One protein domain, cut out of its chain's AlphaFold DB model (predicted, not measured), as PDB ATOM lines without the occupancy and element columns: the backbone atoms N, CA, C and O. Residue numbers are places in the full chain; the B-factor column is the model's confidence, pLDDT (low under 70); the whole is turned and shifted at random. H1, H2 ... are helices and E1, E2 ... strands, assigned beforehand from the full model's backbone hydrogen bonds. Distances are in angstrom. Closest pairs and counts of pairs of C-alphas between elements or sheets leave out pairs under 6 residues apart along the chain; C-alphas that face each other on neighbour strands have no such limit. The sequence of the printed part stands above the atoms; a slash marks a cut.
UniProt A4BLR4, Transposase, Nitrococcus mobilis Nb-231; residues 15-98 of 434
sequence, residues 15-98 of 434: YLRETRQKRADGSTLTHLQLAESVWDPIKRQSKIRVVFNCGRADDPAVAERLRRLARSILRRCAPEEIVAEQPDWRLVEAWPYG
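AT A GLANCE: This is residues 15 to 98 of the 434 residues of the protein "Transposase" of Nitrococcus mobilis Nb-231 (UniProt A4BLR4). A strongly twisted sheet of three strands, E1 to E3, of which E2 and E3 bend, makes one end of an open, flat shape, and H1 leads away from it to a small, separate end of H2 and E4. Residues 67 to 77, of which 67 to 74 belong to H1, stand free between the two. The 84 printed residues include, in order, E1, E2, E3, H1, H2 and E4, of mixed class; the sheet E1 - E2 - E3 is antiparallel, a meander, each strand the neighbour of the one before. The whole is only just extended, close to loose, with a radius of gyration of the C-alphas of 17.9 A and spans of 54 by 41 by 17 A.

IN THESE COORDINATES: Find C-alpha 15 at (365.172, 288.757, 391.041); from there E1 runs 23.0 A to residue 22. E2, residues 28 to 40, covers 30.5 A and bends by 70 degrees at residue 34. E3, residues 45 to 56, covers 28.6 A and bends by 68 degrees at residue 52. H1, residues 60 to 74, measures 20.7 A, and H2, residues 79 to 84, 8.7 A. E4, residues 89 to 96, measures 20.0 A, bends by 60 degrees at residue 92 and ends at C-alpha 96, (374.961, 309.974, 384.724).

HOW THE PARTS SIT: In the hairpin E1 and E2, look at N 17 and O 33, 2.8 A apart and within hydrogen-bond range. In the hairpin E2 and E3, N 38 and O 47 are within range at 2.9 A. H1 only grazes the sheet, with its residues 61 to 66; its closest C-alphas to E3 are those of Gly 55 and Val 62, 6.2 A. H1 and H2 are apart. The closest C-alphas of H2 and E4 are those of Val 83 and Leu 91, 6.4 A; E4 pairs with no named strand. In H1 and H2 every O i to N i+4 pair is within hydrogen-bond range.

THE WHOLE: The C-alphas farthest apart, of Ala 24 and Val 92, are 54.2 A apart. The printed part has no cut, and its five links between named elements are tight. Mean pLDDT of the printed part is 71.6; look for values under 70 at residues 15, 64, 67 to 87 and 89 to 97.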
ATOM      1  N   TYR A  15     364.755 288.543 392.430       65.44
ATOM      2  CA  TYR A  15     365.172 288.757 391.041       65.44
ATOM      3  C   TYR A  15     363.987 288.666 390.067       65.44
ATOM      4  O   TYR A  15     362.953 288.061 390.362       65.44
ATOM      5  N   LEU A  16     364.130 289.280 388.889       75.50
ATOM      6  CA  LEU A  16     363.140 289.194 387.813       75.50
ATOM      7  C   LEU A  16     363.392 287.936 386.972       75.50
ATOM      8  O   LEU A  16     364.496 287.713 386.480       75.50
ATOM      9  N   ARG A  17     362.357 287.117 386.798       75.94
ATOM     10  CA  ARG A  17     362.382 285.844 386.081       75.94
ATOM     11  C   ARG A  17     361.422 285.869 384.897       75.94
ATOM     12  O   ARG A  17     360.267 286.270 385.032       75.94
ATOM     13  N   GLU A  18     361.874 285.334 383.766       84.69
ATOM     14  CA  GLU A  18     361.014 285.001 382.630       84.69
ATOM     15  C   GLU A  18     360.477 283.573 382.743       84.69
ATOM     16  O   GLU A  18     361.214 282.628 383.036       84.69
ATOM     17  N   THR A  19     359.190 283.399 382.454       85.25
ATOM     18  CA  THR A  19     358.570 282.077 382.303       85.25
ATOM     19  C   THR A  19     357.931 281.984 380.929       85.25
ATOM     20  O   THR A  19     357.154 282.856 380.549       85.25
ATOM     21  N   ARG A  20     358.265 280.935 380.176       87.62
ATOM     22  CA  ARG A  20     357.798 280.736 378.800       87.62
ATOM     23  C   ARG A  20     356.775 279.611 378.753       87.62
ATOM     24  O   ARG A  20     357.027 278.531 379.283       87.62
ATOM     25  N   GLN A  21     355.649 279.848 378.093       83.00
ATOM     26  CA  GLN A  21     354.603 278.859 377.865       83.00
ATOM     27  C   GLN A  21     354.366 278.712 376.363       83.00
ATOM     28  O   GLN A  21     354.035 279.683 375.685       83.00
ATOM     29  N   LYS A  22     354.527 277.494 375.836       82.00
ATOM     30  CA  LYS A  22     354.159 277.184 374.450       82.00
ATOM     31  C   LYS A  22     352.645 277.020 374.349       82.00
ATOM     32  O   LYS A  22     352.046 276.317 375.163       82.00
ATOM     33  N   ARG A  23     352.039 277.681 373.369       78.19
ATOM     34  CA  ARG A  23     350.613 277.573 373.048       78.19
ATOM     35  C   ARG A  23     350.382 276.485 372.001       78.19
ATOM     36  O   ARG A  23     351.310 276.063 371.313       78.19
ATOM     37  N   ALA A  24     349.132 276.035 371.886       75.06
ATOM     38  CA  ALA A  24     348.723 275.021 370.912       75.06
ATOM     39  C   ALA A  24     348.927 275.467 369.448       75.06
ATOM     40  O   ALA A  24     349.058 274.626 368.569       75.06
ATOM     41  N   ASP A  25     349.007 276.778 369.204       76.00
ATOM     42  CA  ASP A  25     349.280 277.400 367.901       76.00
ATOM     43  C   ASP A  25     350.785 277.481 367.545       76.00
ATOM     44  O   ASP A  25     351.142 278.024 366.503       76.00
ATOM     45  N   GLY A  26     351.685 276.974 368.402       76.06
ATOM     46  CA  GLY A  26     353.140 277.034 368.206       76.06
ATOM     47  C   GLY A  26     353.810 278.338 368.666       76.06
ATOM     48  O   GLY A  26     355.039 278.391 368.749       76.06
ATOM     49  N   SER A  27     353.044 279.367 369.037       78.75
ATOM     50  CA  SER A  27     353.586 280.607 369.603       78.75
ATOM     51  C   SER A  27     354.075 280.404 371.045       78.75
ATOM     52  O   SER A  27     353.560 279.573 371.801       78.75
ATOM     53  N   THR A  28     355.110 281.149 371.448       81.94
ATOM     54  CA  THR A  28     355.646 281.112 372.819       81.94
ATOM     55  C   THR A  28     355.261 282.394 373.530       81.94
ATOM     56  O   THR A  28     355.612 283.484 373.089       81.94
ATOM     57  N   LEU A  29     354.550 282.258 374.641       81.19
ATOM     58  CA  LEU A  29     354.132 283.368 375.475       81.19
ATOM     59  C   LEU A  29     355.088 283.523 376.659       81.19
ATOM     60  O   LEU A  29     355.322 282.558 377.387       81.19
ATOM     61  N   THR A  30     355.605 284.731 376.873       85.81
ATOM     62  CA  THR A  30     356.542 285.027 377.965       85.81
ATOM     63  C   THR A  30     355.862 285.859 379.050       85.81
ATOM     64  O   THR A  30     355.302 286.919 378.773       85.81
ATOM     65  N   HIS A  31     355.935 285.394 380.295       84.81
ATOM     66  CA  HIS A  31     355.519 286.122 381.492       84.81
ATOM     67  C   HIS A  31     356.723 286.570 382.315       84.81
ATOM     68  O   HIS A  31     357.704 285.837 382.440       84.81
ATOM     69  N   LEU A  32     356.598 287.744 382.927       82.31
ATOM     70  CA  LEU A  32     357.572 288.307 383.857       82.31
ATOM     71  C   LEU A  32     357.095 288.109 385.299       82.31
ATOM     72  O   LEU A  32     355.938 288.385 385.622       82.31
ATOM     73  N   GLN A  33     357.977 287.623 386.168       84.31
ATOM     74  CA  GLN A  33     357.686 287.352 387.576       84.31
ATOM     75  C   GLN A  33     358.832 287.840 388.463       84.31
ATOM     76  O   GLN A  33     359.992 287.586 388.158       84.31
ATOM     77  N   LEU A  34     358.520 288.490 389.582       78.19
ATOM     78  CA  LEU A  34     359.476 288.684 390.672       78.19
ATOM     79  C   LEU A  34     359.500 287.414 391.511       78.19
ATOM     80  O   LEU A  34     358.455 286.948 391.970       78.19
ATOM     81  N   ALA A  35     360.682 286.846 391.694       77.31
ATOM     82  CA  ALA A  35     360.873 285.608 392.420       77.31
ATOM     83  C   ALA A  35     362.051 285.724 393.383       77.31
ATOM     84  O   ALA A  35     362.986 286.479 393.149       77.31
ATOM     85  N   GLU A  36     362.012 284.949 394.454       78.69
ATOM     86  CA  GLU A  36     363.118 284.811 395.394       78.69
ATOM     87  C   GLU A  36     363.496 283.336 395.543       78.69
ATOM     88  O   GLU A  36     362.682 282.427 395.329       78.69
ATOM     89  N   SER A  37     364.757 283.094 395.888       77.38
ATOM     90  CA  SER A  37     365.271 281.759 396.193       77.38
ATOM     91  C   SER A  37     365.103 281.491 397.687       77.38
ATOM     92  O   SER A  37     365.747 282.142 398.504       77.38
ATOM     93  N   VAL A  38     364.245 280.534 398.050       80.25
ATOM     94  CA  VAL A  38     364.021 280.119 399.444       80.25
ATOM     95  C   VAL A  38     364.556 278.706 399.632       80.25
ATOM     96  O   VAL A  38     364.220 277.805 398.866       80.25
ATOM     97  N   TRP A  39     365.379 278.486 400.654       76.69
ATOM     98  CA  TRP A  39     365.836 277.142 401.002       76.69
ATOM     99  C   TRP A  39     364.680 276.311 401.573       76.69
ATOM    100  O   TRP A  39     364.037 276.722 402.536       76.69
ATOM    101  N   ASP A  40     364.414 275.143 400.988       80.62
ATOM    102  CA  ASP A  40     363.460 274.167 401.518       80.62
ATOM    103  C   ASP A  40     364.220 273.186 402.434       80.62
ATOM    104  O   ASP A  40     364.962 272.335 401.929       80.62
ATOM    105  N   PRO A  41     364.075 273.275 403.773       72.44
ATOM    106  CA  PRO A  41     364.842 272.451 404.706       72.44
ATOM    107  C   PRO A  41     364.431 270.972 404.673       72.44
ATOM    108  O   PRO A  41     365.228 270.115 405.048       72.44
ATOM    109  N   ILE A  42     363.221 270.664 404.193       83.19
ATOM    110  CA  ILE A  42     362.704 269.294 404.091       83.19
ATOM    111  C   ILE A  42     363.293 268.620 402.855       83.19
ATOM    112  O   ILE A  42     363.772 267.490 402.921       83.19
ATOM    113  N   LYS A  43     363.292 269.327 401.721       80.94
ATOM    114  CA  LYS A  43     363.813 268.802 400.450       80.94
ATOM    115  C   LYS A  43     365.307 269.059 400.244       80.94
ATOM    116  O   LYS A  43     365.850 268.606 399.243       80.94
ATOM    117  N   ARG A  44     365.953 269.776 401.174       79.19
ATOM    118  CA  ARG A  44     367.368 270.191 401.130       79.19
ATOM    119  C   ARG A  44     367.776 270.778 399.774       79.19
ATOM    120  O   ARG A  44     368.834 270.455 399.242       79.19
ATOM    121  N   GLN A  45     366.923 271.624 399.204       74.31
ATOM    122  CA  GLN A  45     367.174 272.271 397.917       74.31
ATOM    123  C   GLN A  45     366.627 273.698 397.907       74.31
ATOM    124  O   GLN A  45     365.678 274.019 398.626       74.31
ATOM    125  N   SER A  46     367.200 274.549 397.054       72.69
ATOM    126  CA  SER A  46     366.617 275.860 396.763       72.69
ATOM    127  C   SER A  46     365.300 275.683 396.003       72.69
ATOM    128  O   SER A  46     365.221 274.961 395.007       72.69
ATOM    129  N   LYS A  47     364.252 276.351 396.485       81.31
ATOM    130  CA  LYS A  47     362.940 276.435 395.856       81.31
ATOM    131  C   LYS A  47     362.666 277.880 395.461       81.31
ATOM    132  O   LYS A  47     362.780 278.799 396.267       81.31
ATOM    133  N   ILE A  48     362.233 278.070 394.220       81.19
ATOM    134  CA  ILE A  48     361.810 279.380 393.729       81.19
ATOM    135  C   ILE A  48     360.426 279.695 394.304       81.19
ATOM    136  O   ILE A  48     359.466 278.960 394.051       81.19
ATOM    137  N   ARG A  49     360.310 280.796 395.049       84.00
ATOM    138  CA  ARG A  49     359.031 281.360 395.489       84.00
ATOM    139  C   ARG A  49     358.719 282.578 394.627       84.00
ATOM    140  O   ARG A  49     359.498 283.523 394.578       84.00
ATOM    141  N   VAL A  50     357.597 282.541 393.911       84.31
ATOM    142  CA  VAL A  50     357.132 283.697 393.135       84.31
ATOM    143  C   VAL A  50     356.526 284.700 394.107       84.31
ATOM    144  O   VAL A  50     355.556 284.386 394.791       84.31
ATOM    145  N   VAL A  51     357.118 285.885 394.161       80.81
ATOM    146  CA  VAL A  51     356.694 287.002 395.010       80.81
ATOM    147  C   VAL A  51     355.573 287.777 394.322       80.81
ATOM    148  O   VAL A  51     354.581 288.131 394.953       80.81
ATOM    149  N   PHE A  52     355.702 288.019 393.014       79.31
ATOM    150  CA  PHE A  52     354.713 288.777 392.251       79.31
ATOM    151  C   PHE A  52     354.729 288.410 390.763       79.31
ATOM    152  O   PHE A  52     355.792 288.216 390.179       79.31
ATOM    153  N   ASN A  53     353.558 288.350 390.121       85.88
ATOM    154  CA  ASN A  53     353.447 288.145 388.675       85.88
ATOM    155  C   ASN A  53     353.200 289.490 387.982       85.88
ATOM    156  O   ASN A  53     352.160 290.114 388.174       85.88
ATOM    157  N   CYS A  54     354.161 289.933 387.174       80.31
ATOM    158  CA  CYS A  54     354.134 291.236 386.518       80.31
ATOM    159  C   CYS A  54     353.240 291.256 385.270       80.31
ATOM    160  O   CYS A  54     352.851 292.332 384.822       80.31
ATOM    161  N   GLY A  55     352.893 290.087 384.723       85.69
ATOM    162  CA  GLY A  55     352.096 289.954 383.506       85.69
ATOM    163  C   GLY A  55     352.929 289.552 382.291       85.69
ATOM    164  O   GLY A  55     354.027 289.009 382.421       85.69
ATOM    165  N   ARG A  56     352.359 289.745 381.102       82.31
ATOM    166  CA  ARG A  56     352.971 289.346 379.833       82.31
ATOM    167  C   ARG A  56     354.068 290.322 379.412       82.31
ATOM    168  O   ARG A  56     353.884 291.530 379.515       82.31
ATOM    169  N   ALA A  57     355.181 289.798 378.908       77.38
ATOM    170  CA  ALA A  57     356.317 290.609 378.469       77.38
ATOM    171  C   ALA A  57     356.005 291.456 377.220       77.38
ATOM    172  O   ALA A  57     356.606 292.509 377.033       77.38
ATOM    173  N   ASP A  58     355.066 291.007 376.383       78.31
ATOM    174  CA  ASP A  58     354.659 291.664 375.136       78.31
ATOM    175  C   ASP A  58     353.524 292.689 375.312       78.31
ATOM    176  O   ASP A  58     353.136 293.340 374.346       78.31
ATOM    177  N   ASP A  59     352.996 292.863 376.530       81.12
ATOM    178  CA  ASP A  59     351.969 293.864 376.831       81.12
ATOM    179  C   ASP A  59     352.616 295.244 377.103       81.12
ATOM    180  O   ASP A  59     353.332 295.403 378.105       81.12
ATOM    181  N   PRO A  60     352.341 296.278 376.279       74.31
ATOM    182  CA  PRO A  60     352.896 297.621 376.462       74.31
ATOM    183  C   PRO A  60     352.571 298.233 377.830       74.31
ATOM    184  O   PRO A  60     353.385 298.967 378.396       74.31
ATOM    185  N   ALA A  61     351.406 297.913 378.401       75.19
ATOM    186  CA  ALA A  61     350.994 298.424 379.701       75.19
ATOM    187  C   ALA A  61     351.769 297.763 380.852       75.19
ATOM    188  O   ALA A  61     352.030 298.409 381.871       75.19
ATOM    189  N   VAL A  62     352.161 296.490 380.703       75.50
ATOM    190  CA  VAL A  62     353.045 295.795 381.657       75.50
ATOM    191  C   VAL A  62     354.445 296.395 381.605       75.50
ATOM    192  O   VAL A  62     354.992 296.736 382.655       75.50
ATOM    193  N   ALA A  63     354.992 296.588 380.402       70.12
ATOM    194  CA  ALA A  63     356.302 297.203 380.212       70.12
ATOM    195  C   ALA A  63     356.361 298.614 380.823       70.12
ATOM    196  O   ALA A  63     357.289 298.931 381.565       70.12
ATOM    197  N   GLU A  64     355.338 299.439 380.595       69.94
ATOM    198  CA  GLU A  64     355.268 300.792 381.151       69.94
ATOM    199  C   GLU A  64     355.135 300.798 382.685       69.94
ATOM    200  O   GLU A  64     355.806 301.575 383.367       69.94
ATOM    201  N   ARG A  65     354.331 299.895 383.269       74.25
ATOM    202  CA  ARG A  65     354.249 299.747 384.736       74.25
ATOM    203  C   ARG A  65     355.584 299.325 385.345       74.25
ATOM    204  O   ARG A  65     355.986 299.897 386.358       74.25
ATOM    205  N   LEU A  66     356.277 298.366 384.732       70.44
ATOM    206  CA  LEU A  66     357.594 297.917 385.188       70.44
ATOM    207  C   LEU A  66     358.647 299.019 385.064       70.44
ATOM    208  O   LEU A  66     359.420 299.208 385.998       70.44
ATOM    209  N   ARG A  67     358.632 299.805 383.980       63.16
ATOM    210  CA  ARG A  67     359.493 300.991 383.843       63.16
ATOM    211  C   ARG A  67     359.233 302.007 384.949       63.16
ATOM    212  O   ARG A  67     360.179 302.485 385.567       63.16
ATOM    213  N   ARG A  68     357.967 302.315 385.252       64.88
ATOM    214  CA  ARG A  68     357.607 303.231 386.351       64.88
ATOM    215  C   ARG A  68     358.063 302.711 387.709       64.88
ATOM    216  O   ARG A  68     358.598 303.488 388.496       64.88
ATOM    217  N   LEU A  69     357.882 301.416 387.966       64.81
ATOM    218  CA  LEU A  69     358.336 300.774 389.196       64.81
ATOM    219  C   LEU A  69     359.863 300.827 389.311       64.81
ATOM    220  O   LEU A  69     360.370 301.294 390.325       64.81
ATOM    221  N   ALA A  70     360.587 300.445 388.258       59.62
ATOM    222  CA  ALA A  70     362.044 300.521 388.208       59.62
ATOM    223  C   ALA A  70     362.538 301.957 388.421       59.62
ATOM    224  O   ALA A  70     363.414 302.174 389.248       59.62
ATOM    225  N   ARG A  71     361.925 302.960 387.775       54.16
ATOM    226  CA  ARG A  71     362.232 304.380 388.023       54.16
ATOM    227  C   ARG A  71     361.968 304.779 389.474       54.16
ATOM    228  O   ARG A  71     362.754 305.529 390.036       54.16
ATOM    229  N   SER A  72     360.879 304.311 390.084       53.97
ATOM    230  CA  SER A  72     360.552 304.625 391.481       53.97
ATOM    231  C   SER A  72     361.521 303.978 392.471       53.97
ATOM    232  O   SER A  72     361.843 304.605 393.475       53.97
ATOM    233  N   ILE A  73     361.966 302.749 392.193       58.53
ATOM    234  CA  ILE A  73     362.958 302.025 392.994       58.53
ATOM    235  C   ILE A  73     364.324 302.690 392.829       58.53
ATOM    236  O   ILE A  73     364.904 303.117 393.813       58.53
ATOM    237  N   LEU A  74     364.791 302.895 391.596       54.78
ATOM    238  CA  LEU A  74     366.079 303.542 391.309       54.78
ATOM    239  C   LEU A  74     366.142 304.990 391.814       54.78
ATOM    240  O   LEU A  74     367.200 305.460 392.204       54.78
ATOM    241  N   ARG A  75     365.010 305.703 391.869       54.44
ATOM    242  CA  ARG A  75     364.927 307.033 392.496       54.44
ATOM    243  C   ARG A  75     365.145 306.996 394.014       54.44
ATOM    244  O   ARG A  75     365.438 308.031 394.603       54.44
ATOM    245  N   ARG A  76     364.908 305.847 394.644       51.53
ATOM    246  CA  ARG A  76     364.865 305.646 396.098       51.53
ATOM    247  C   ARG A  76     365.942 304.681 396.602       51.53
ATOM    248  O   ARG A  76     365.943 304.376 397.780       51.53
ATOM    249  N   CYS A  77     366.777 304.186 395.693       53.66
ATOM    250  CA  CYS A  77     367.995 303.439 395.951       53.66
ATOM    251  C   CYS A  77     369.111 304.269 395.332       53.66
ATOM    252  O   CYS A  77     369.521 304.036 394.192       53.66
ATOM    253  N   ALA A  78     369.505 305.323 396.037       55.75
ATOM    254  CA  ALA A  78     370.619 306.136 395.590       55.75
ATOM    255  C   ALA A  78     371.904 305.274 395.682       55.75
ATOM    256  O   ALA A  78     371.998 304.439 396.588       55.75
ATOM    257  N   PRO A  79     372.880 305.386 394.758       54.56
ATOM    258  CA  PRO A  79     374.128 304.617 394.833       54.56
ATOM    259  C   PRO A  79     374.808 304.711 396.209       54.56
ATOM    260  O   PRO A  79     375.442 303.756 396.653       54.56
ATOM    261  N   GLU A  80     374.621 305.833 396.908       53.75
ATOM    262  CA  GLU A  80     375.082 306.072 398.275       53.75
ATOM    263  C   GLU A  80     374.476 305.089 399.295       53.75
ATOM    264  O   GLU A  80     375.178 304.636 400.197       53.75
ATOM    265  N   GLU A  81     373.195 304.738 399.155       54.22
ATOM    266  CA  GLU A  81     372.468 303.855 400.079       54.22
ATOM    267  C   GLU A  81     372.850 302.384 399.870       54.22
ATOM    268  O   GLU A  81     373.003 301.647 400.838       54.22
ATOM    269  N   ILE A  82     373.092 301.972 398.620       56.16
ATOM    270  CA  ILE A  82     373.533 300.605 398.282       56.16
ATOM    271  C   ILE A  82     374.964 300.348 398.785       56.16
ATOM    272  O   ILE A  82     375.268 299.260 399.269       56.16
ATOM    273  N   VAL A  83     375.852 301.344 398.696       52.62
ATOM    274  CA  VAL A  83     377.240 301.220 399.178       52.62
ATOM    275  C   VAL A  83     377.320 301.308 400.709       52.62
ATOM    276  O   VAL A  83     378.183 300.672 401.308       52.62
ATOM    277  N   ALA A  84     376.392 302.012 401.367       54.88
ATOM    278  CA  ALA A  84     376.318 302.058 402.830       54.88
ATOM    279  C   ALA A  84     376.062 300.680 403.481       54.88
ATOM    280  O   ALA A  84     376.426 300.478 404.639       54.88
ATOM    281  N   GLU A  85     375.483 299.725 402.745       57.19
ATOM    282  CA  GLU A  85     375.234 298.354 403.211       57.19
ATOM    283  C   GLU A  85     376.453 297.415 403.072       57.19
ATOM    284  O   GLU A  85     376.421 296.294 403.579       57.19
ATOM    285  N   GLN A  86     377.549 297.857 402.434       58.81
ATOM    286  CA  GLN A  86     378.788 297.081 402.272       58.81
ATOM    287  C   GLN A  86     380.006 297.858 402.812       58.81
ATOM    288  O   GLN A  86     380.584 298.671 402.092       58.81
ATOM    289  N   PRO A  87     380.447 297.609 404.061       59.53
ATOM    290  CA  PRO A  87     381.457 298.432 404.743       59.53
ATOM    291  C   PRO A  87     382.861 298.409 404.105       59.53
ATOM    292  O   PRO A  87     383.681 299.280 404.413       59.53
ATOM    293  N   ASP A  88     383.124 297.448 403.217       70.62
ATOM    294  CA  ASP A  88     384.408 297.266 402.527       70.62
ATOM    295  C   ASP A  88     384.572 298.192 401.311       70.62
ATOM    296  O   ASP A  88     385.689 298.439 400.853       70.62
ATOM    297  N   TRP A  89     383.471 298.751 400.802       60.41
ATOM    298  CA  TRP A  89     383.468 299.609 399.622       60.41
ATOM    299  C   TRP A  89     383.119 301.045 399.995       60.41
ATOM    300  O   TRP A  89     382.159 301.326 400.708       60.41
ATOM    301  N   ARG A  90     383.900 301.995 399.483       66.38
ATOM    302  CA  ARG A  90     383.607 303.426 399.579       66.38
ATOM    303  C   ARG A  90     383.232 303.955 398.201       66.38
ATOM    304  O   ARG A  90     384.026 303.858 397.267       66.38
ATOM    305  N   LEU A  91     382.055 304.569 398.098       63.25
ATOM    306  CA  LEU A  91     381.656 305.333 396.922       63.25
ATOM    307  C   LEU A  91     382.530 306.588 396.829       63.25
ATOM    308  O   LEU A  91     382.580 307.375 397.778       63.25
ATOM    309  N   VAL A  92     383.238 306.748 395.712       69.56
ATOM    310  CA  VAL A  92     384.048 307.941 395.437       69.56
ATOM    311  C   VAL A  92     383.193 308.973 394.708       69.56
ATOM    312  O   VAL A  92     383.080 310.104 395.170       69.56
ATOM    313  N   GLU A  93     382.541 308.559 393.621       55.69
ATOM    314  CA  GLU A  93     381.672 309.406 392.804       55.69
ATOM    315  C   GLU A  93     380.734 308.566 391.919       55.69
ATOM    316  O   GLU A  93     381.032 307.414 391.584       55.69
ATOM    317  N   ALA A  94     379.586 309.144 391.550       59.53
ATOM    318  CA  ALA A  94     378.617 308.558 390.629       59.53
ATOM    319  C   ALA A  94     378.097 309.632 389.664       59.53
ATOM    320  O   ALA A  94     377.598 310.672 390.098       59.53
ATOM    321  N   TRP A  95     378.177 309.371 388.359       59.78
ATOM    322  CA  TRP A  95     377.778 310.330 387.322       59.78
ATOM    323  C   TRP A  95     376.802 309.695 386.330       59.78
ATOM    324  O   TRP A  95     376.997 308.530 385.967       59.78
ATOM    325  N   PRO A  96     375.783 310.430 385.841       63.72
ATOM    326  CA  PRO A  96     374.961 309.974 384.724       63.72
ATOM    327  C   PRO A  96     375.853 309.676 383.513       63.72
ATOM    328  O   PRO A  96     376.599 310.541 383.065       63.72
ATOM    329  N   TYR A  97     375.787 308.448 383.008       69.62
ATOM    330  CA  TYR A  97     376.661 307.940 381.947       69.62
ATOM    331  C   TYR A  97     375.878 307.420 380.735       69.62
ATOM    332  O   TYR A  97     376.463 307.044 379.728       69.62
ATOM    333  N   GLY A  98     374.546 307.366 380.795       73.44
ATOM    334  CA  GLY A  98     373.745 306.732 379.744       73.44
ATOM    335  C   GLY A  98     373.847 307.379 378.360       73.44
ATOM    336  O   GLY A  98     373.840 306.661 377.363       73.44
TER     337      GLY A  98